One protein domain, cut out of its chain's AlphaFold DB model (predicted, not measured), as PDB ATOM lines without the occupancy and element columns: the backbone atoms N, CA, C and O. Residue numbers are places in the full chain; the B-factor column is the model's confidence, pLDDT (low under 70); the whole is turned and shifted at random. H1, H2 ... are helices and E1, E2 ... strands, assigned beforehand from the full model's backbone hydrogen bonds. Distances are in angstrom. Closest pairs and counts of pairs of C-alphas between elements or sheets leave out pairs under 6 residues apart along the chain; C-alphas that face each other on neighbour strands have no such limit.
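What this domain is: This is residues 33 to 82 of the 265 residues of an uncharacterized protein of Viridothelium virens (UniProt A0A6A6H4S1). A short two-stranded antiparallel ribbon, E1 beside E2, sits at one end, and a single helix, H1, extends away from it as an arm. From the far end of H1 a long chain stretch without named elements, residues 54 to 75, folds back in a wide, open arc to E2. The printed part has 50 residues with one named helix and two named strands, in the order E1, H1, E2; the class is mixed, helices and strands. It is loose, with a radius of gyration of the C-alphas of 13.5 A, and spans 40 by 27 by 15 A.

How they stand to each other: Strand E1, residues 33 to 37, and strand E2, residues 76 to 81, are antiparallel neighbours, with 155 degrees between their directions. The C-alphas of Asp 37 and Glu 76 face each other at 4.4 A. N 36 and O 77 are within hydrogen-bond range at 2.8 A, as are N 33 and O 80 at 2.9 A. A tight link joins E1 to helix H1, residues 38 to 53. The closest C-alphas of H1 and E2 are those of Leu 38 and Glu 76, 5.5 A apart. In H1 every O i to N i+4 pair is within hydrogen-bond range.

Where its parts are: E1 begins at C-alpha 33 (185.822, 165.631, 261.551) and is 13.5 A long. H1 measures 22.3 A from first to last C-alpha and ends at C-alpha 53 (190.040, 187.815, 237.528). E2 is 13.4 A long and ends at C-alpha 81 (180.476, 167.453, 260.900).

The domain as a whole: The two C-alphas farthest apart are those of Pro 56 and Gln 82, 40.6 A. The first and last printed C-alphas, of Ala 33 and Gln 82, are 4.8 A apart. The printed part has no cut. The link from H1 to E2 is long, with 22 residues. Residues 53 to 58 and 64 to 71 stand free. The mean pLDDT of the printed part is 79.6; residue 56, residues 58 to 62 and residues 68 to 69 are under 70.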
ATOM      1  N   ALA A  33     184.944 166.584 262.210       81.19
ATOM      2  CA  ALA A  33     185.822 165.631 261.551       81.19
ATOM      3  C   ALA A  33     187.022 166.317 260.884       81.19
ATOM      4  O   ALA A  33     188.028 165.660 260.618       81.19
ATOM      5  N   ARG A  34     186.906 167.612 260.558       82.44
ATOM      6  CA  ARG A  34     187.962 168.375 259.888       82.44
ATOM      7  C   ARG A  34     187.839 169.870 260.160       82.44
ATOM      8  O   ARG A  34     186.847 170.483 259.764       82.44
ATOM      9  N   PHE A  35     188.900 170.419 260.737       83.00
ATOM     10  CA  PHE A  35     189.120 171.852 260.889       83.00
ATOM     11  C   PHE A  35     189.702 172.451 259.613       83.00
ATOM     12  O   PHE A  35     190.382 171.767 258.834       83.00
ATOM     13  N   TYR A  36     189.383 173.718 259.396       88.56
ATOM     14  CA  TYR A  36     189.932 174.543 258.344       88.56
ATOM     15  C   TYR A  36     190.311 175.891 258.924       88.56
ATOM     16  O   TYR A  36     189.446 176.649 259.364       88.56
ATOM     17  N   ASP A  37     191.610 176.134 258.953       89.62
ATOM     18  CA  ASP A  37     192.182 177.328 259.550       89.62
ATOM     19  C   ASP A  37     191.807 178.554 258.714       89.62
ATOM     20  O   ASP A  37     191.730 178.492 257.479       89.62
ATOM     21  N   LEU A  38     191.537 179.668 259.390       88.31
ATOM     22  CA  LEU A  38     191.108 180.892 258.720       88.31
ATOM     23  C   LEU A  38     192.209 181.512 257.851       88.31
ATOM     24  O   LEU A  38     191.876 182.144 256.857       88.31
ATOM     25  N   ASP A  39     193.492 181.301 258.157       87.38
ATOM     26  CA  ASP A  39     194.621 181.772 257.337       87.38
ATOM     27  C   ASP A  39     194.677 181.054 255.976       87.38
ATOM     28  O   ASP A  39     194.844 181.679 254.924       87.38
ATOM     29  N   LYS A  40     194.462 179.735 255.981       89.38
ATOM     30  CA  LYS A  40     194.339 178.921 254.768       89.38
ATOM     31  C   LYS A  40     193.089 179.284 253.990       89.38
ATOM     32  O   LYS A  40     193.143 179.371 252.770       89.38
ATOM     33  N   LEU A  41     191.976 179.515 254.685       87.75
ATOM     34  CA  LEU A  41     190.754 179.996 254.052       87.75
ATOM     35  C   LEU A  41     190.968 181.340 253.365       87.75
ATOM     36  O   LEU A  41     190.529 181.511 252.234       87.75
ATOM     37  N   ASP A  42     191.656 182.269 254.019       86.25
ATOM     38  CA  ASP A  42     191.925 183.587 253.460       86.25
ATOM     39  C   ASP A  42     192.798 183.501 252.200       86.25
ATOM     40  O   ASP A  42     192.439 184.076 251.166       86.25
ATOM     41  N   THR A  43     193.861 182.688 252.272       88.69
ATOM     42  CA  THR A  43     194.771 182.385 251.153       88.69
ATOM     43  C   THR A  43     194.032 181.730 249.984       88.69
ATOM     44  O   THR A  43     194.226 182.103 248.830       88.69
ATOM     45  N   ASP A  44     193.153 180.766 250.260       89.50
ATOM     46  CA  ASP A  44     192.366 180.085 249.231       89.50
ATOM     47  C   ASP A  44     191.346 181.014 248.571       89.50
ATOM     48  O   ASP A  44     191.125 180.921 247.364       89.50
ATOM     49  N   ILE A  45     190.719 181.910 249.341       85.56
ATOM     50  CA  ILE A  45     189.815 182.918 248.781       85.56
ATOM     51  C   ILE A  45     190.610 183.883 247.895       85.56
ATOM     52  O   ILE A  45     190.125 184.243 246.826       85.56
ATOM     53  N   GLU A  46     191.823 184.283 248.290       85.56
ATOM     54  CA  GLU A  46     192.686 185.150 247.474       85.56
ATOM     55  C   GLU A  46     193.077 184.459 246.163       85.56
ATOM     56  O   GLU A  46     192.816 184.992 245.087       85.56
ATOM     57  N   ALA A  47     193.547 183.212 246.235       88.06
ATOM     58  CA  ALA A  47     193.859 182.416 245.051       88.06
ATOM     59  C   ALA A  47     192.636 182.215 244.136       88.06
ATOM     60  O   ALA A  47     192.756 182.237 242.910       88.06
ATOM     61  N   ALA A  48     191.446 182.022 244.711       85.69
ATOM     62  CA  ALA A  48     190.211 181.895 243.943       85.69
ATOM     63  C   ALA A  48     189.834 183.203 243.230       85.69
ATOM     64  O   ALA A  48     189.373 183.149 242.088       85.69
ATOM     65  N   VAL A  49     190.039 184.359 243.874       82.81
ATOM     66  CA  VAL A  49     189.834 185.683 243.265       82.81
ATOM     67  C   VAL A  49     190.780 185.874 242.086       82.81
ATOM     68  O   VAL A  49     190.302 186.214 241.006       82.81
ATOM     69  N   ASP A  50     192.072 185.591 242.257       84.38
ATOM     70  CA  ASP A  50     193.087 185.783 241.214       84.38
ATOM     71  C   ASP A  50     192.766 184.969 239.951       84.38
ATOM     72  O   ASP A  50     192.665 185.514 238.847       84.38
ATOM     73  N   ILE A  51     192.487 183.671 240.123       84.69
ATOM     74  CA  ILE A  51     192.095 182.772 239.024       84.69
ATOM     75  C   ILE A  51     190.833 183.281 238.320       84.69
ATOM     76  O   ILE A  51     190.686 183.139 237.104       84.69
ATOM     77  N   TYR A  52     189.894 183.840 239.083       79.12
ATOM     78  CA  TYR A  52     188.641 184.346 238.548       79.12
ATOM     79  C   TYR A  52     188.842 185.647 237.754       79.12
ATOM     80  O   TYR A  52     188.245 185.792 236.686       79.12
ATOM     81  N   THR A  53     189.705 186.557 238.222       79.69
ATOM     82  CA  THR A  53     190.040 187.815 237.528       79.69
ATOM     83  C   THR A  53     190.865 187.619 236.261       79.69
ATOM     84  O   THR A  53     190.753 188.422 235.337       79.69
ATOM     85  N   ASP A  54     191.635 186.533 236.173       79.38
ATOM     86  CA  ASP A  54     192.398 186.182 234.971       79.38
ATOM     87  C   ASP A  54     191.505 185.707 233.807       79.38
ATOM     88  O   ASP A  54     191.970 185.573 232.669       79.38
ATOM     89  N   GLN A  55     190.209 185.455 234.043       78.50
ATOM     90  CA  GLN A  55     189.289 185.052 232.983       78.50
ATOM     91  C   GLN A  55     188.680 186.258 232.245       78.50
ATOM     92  O   GLN A  55     188.071 187.128 232.866       78.50
ATOM     93  N   PRO A  56     188.727 186.286 230.897       66.31
ATOM     94  CA  PRO A  56     188.457 187.488 230.099       66.31
ATOM     95  C   PRO A  56     187.007 188.009 230.123       66.31
ATOM     96  O   PRO A  56     186.749 189.057 229.542       66.31
ATOM     97  N   ASN A  57     186.066 187.319 230.780       70.38
ATOM     98  CA  ASN A  57     184.642 187.690 230.834       70.38
ATOM     99  C   ASN A  57     184.040 187.667 232.252       70.38
ATOM    100  O   ASN A  57     182.820 187.751 232.395       70.38
ATOM    101  N   ASN A  58     184.863 187.543 233.292       66.12
ATOM    102  CA  ASN A  58     184.394 187.341 234.657       66.12
ATOM    103  C   ASN A  58     184.726 188.564 235.522       66.12
ATOM    104  O   ASN A  58     185.886 188.927 235.690       66.12
ATOM    105  N   GLN A  59     183.698 189.218 236.073       62.94
ATOM    106  CA  GLN A  59     183.862 190.260 237.092       62.94
ATOM    107  C   GLN A  59     183.478 189.701 238.461       62.94
ATOM    108  O   GLN A  59     182.383 189.144 238.570       62.94
ATOM    109  N   PRO A  60     184.348 189.790 239.488       62.59
ATOM    110  CA  PRO A  60     184.143 189.153 240.792       62.59
ATOM    111  C   PRO A  60     183.114 189.925 241.631       62.59
ATOM    112  O   PRO A  60     183.387 190.333 242.753       62.59
ATOM    113  N   ASN A  61     181.920 190.152 241.086       64.56
ATOM    114  CA  ASN A  61     180.854 190.894 241.759       64.56
ATOM    115  C   ASN A  61     180.140 190.055 242.832       64.56
ATOM    116  O   ASN A  61     179.386 190.608 243.629       64.56
ATOM    117  N   ASP A  62     180.394 188.745 242.872       69.44
ATOM    118  CA  ASP A  62     179.778 187.814 243.823       69.44
ATOM    119  C   ASP A  62     180.557 187.695 245.144       69.44
ATOM    120  O   ASP A  62     180.067 187.089 246.099       69.44
ATOM    121  N   LEU A  63     181.767 188.262 245.221       70.50
ATOM    122  CA  LEU A  63     182.588 188.226 246.427       70.50
ATOM    123  C   LEU A  63     182.528 189.575 247.157       70.50
ATOM    124  O   LEU A  63     182.682 190.626 246.532       70.50
ATOM    125  N   PRO A  64     182.297 189.578 248.482       71.50
ATOM    126  CA  PRO A  64     182.233 190.812 249.251       71.50
ATOM    127  C   PRO A  64     183.575 191.551 249.223       71.50
ATOM    128  O   PRO A  64     184.645 190.941 249.261       71.50
ATOM    129  N   ASN A  65     183.510 192.885 249.192       74.19
ATOM    130  CA  ASN A  65     184.691 193.738 249.281       74.19
ATOM    131  C   ASN A  65     185.446 193.461 250.593       74.19
ATOM    132  O   ASN A  65     184.865 193.526 251.675       74.19
ATOM    133  N   ARG A  66     186.747 193.177 250.483       73.62
ATOM    134  CA  ARG A  66     187.625 192.828 251.608       73.62
ATOM    135  C   ARG A  66     188.308 194.040 252.263       73.62
ATOM    136  O   ARG A  66     189.207 193.859 253.078       73.62
ATOM    137  N   SER A  67     187.891 195.276 251.956       72.69
ATOM    138  CA  SER A  67     188.312 196.456 252.725       72.69
ATOM    139  C   SER A  67     187.745 196.371 254.151       72.69
ATOM    140  O   SER A  67     186.540 196.473 254.354       72.69
ATOM    141  N   ILE A  68     188.627 196.110 255.109       68.69
ATOM    142  CA  ILE A  68     188.368 195.527 256.435       68.69
ATOM    143  C   ILE A  68     187.529 196.398 257.392       68.69
ATOM    144  O   ILE A  68     187.894 197.543 257.643       68.69
ATOM    145  N   ASP A  69     186.525 195.787 258.042       66.69
ATOM    146  CA  ASP A  69     185.909 196.281 259.294       66.69
ATOM    147  C   ASP A  69     186.505 195.596 260.552       66.69
ATOM    148  O   ASP A  69     186.591 196.218 261.611       66.69
ATOM    149  N   PHE A  70     186.971 194.335 260.457       70.69
ATOM    150  CA  PHE A  70     187.597 193.573 261.559       70.69
ATOM    151  C   PHE A  70     188.647 192.572 261.043       70.69
ATOM    152  O   PHE A  70     188.442 191.950 260.005       70.69
ATOM    153  N   PHE A  71     189.738 192.368 261.794       74.62
ATOM    154  CA  PHE A  71     190.800 191.402 261.475       74.62
ATOM    155  C   PHE A  71     190.860 190.290 262.533       74.62
ATOM    156  O   PHE A  71     190.947 190.578 263.729       74.62
ATOM    157  N   PHE A  72     190.827 189.029 262.098       76.62
ATOM    158  CA  PHE A  72     190.950 187.858 262.969       76.62
ATOM    159  C   PHE A  72     192.382 187.321 262.910       76.62
ATOM    160  O   PHE A  72     192.883 187.020 261.833       76.62
ATOM    161  N   TYR A  73     193.039 187.207 264.065       79.00
ATOM    162  CA  TYR A  73     194.409 186.681 264.154       79.00
ATOM    163  C   TYR A  73     194.478 185.156 264.118       79.00
ATOM    164  O   TYR A  73     195.493 184.602 263.714       79.00
ATOM    165  N   ASP A  74     193.429 184.499 264.602       83.50
ATOM    166  CA  ASP A  74     193.354 183.052 264.713       83.50
ATOM    167  C   ASP A  74     191.885 182.627 264.710       83.50
ATOM    168  O   ASP A  74     190.996 183.372 265.143       83.50
ATOM    169  N   GLY A  75     191.640 181.429 264.210       86.00
ATOM    170  CA  GLY A  75     190.334 180.816 264.178       86.00
ATOM    171  C   GLY A  75     190.292 179.650 263.209       86.00
ATOM    172  O   GLY A  75     191.078 179.539 262.269       86.00
ATOM    173  N   GLU A  76     189.312 178.792 263.436       85.50
ATOM    174  CA  GLU A  76     189.100 177.589 262.651       85.50
ATOM    175  C   GLU A  76     187.604 177.449 262.378       85.50
ATOM    176  O   GLU A  76     186.764 177.732 263.240       85.50
ATOM    177  N   ILE A  77     187.262 176.971 261.186       86.31
ATOM    178  CA  ILE A  77     185.902 176.551 260.851       86.31
ATOM    179  C   ILE A  77     185.861 175.046 260.626       86.31
ATOM    180  O   ILE A  77     186.804 174.428 260.135       86.31
ATOM    181  N   SER A  78     184.729 174.436 260.952       83.62
ATOM    182  CA  SER A  78     184.480 173.045 260.593       83.62
ATOM    183  C   SER A  78     183.871 172.969 259.203       83.62
ATOM    184  O   SER A  78     182.780 173.484 258.963       83.62
ATOM    185  N   LEU A  79     184.547 172.274 258.289       83.31
ATOM    186  CA  LEU A  79     183.986 171.978 256.965       83.31
ATOM    187  C   LEU A  79     183.190 170.672 256.953       83.31
ATOM    188  O   LEU A  79     182.480 170.381 255.988       83.31
ATOM    189  N   ARG A  80     183.353 169.832 257.983       84.56
ATOM    190  CA  ARG A  80     182.704 168.522 258.067       84.56
ATOM    191  C   ARG A  80     182.334 168.187 259.499       84.56
ATOM    192  O   ARG A  80     183.196 167.911 260.334       84.56
ATOM    193  N   ALA A  81     181.032 168.069 259.714       84.69
ATOM    194  CA  ALA A  81     180.476 167.453 260.900       84.69
ATOM    195  C   ALA A  81     180.860 165.967 260.984       84.69
ATOM    196  O   ALA A  81     180.763 165.222 260.005       84.69
ATOM    197  N   GLN A  82     181.250 165.520 262.175       85.81
ATOM    198  CA  GLN A  82     181.372 164.097 262.468       85.81
ATOM    199  C   GLN A  82     179.981 163.520 262.763       85.81
ATOM    200  O   GLN A  82     179.189 164.132 263.477       85.81
TER     201      GLN A  82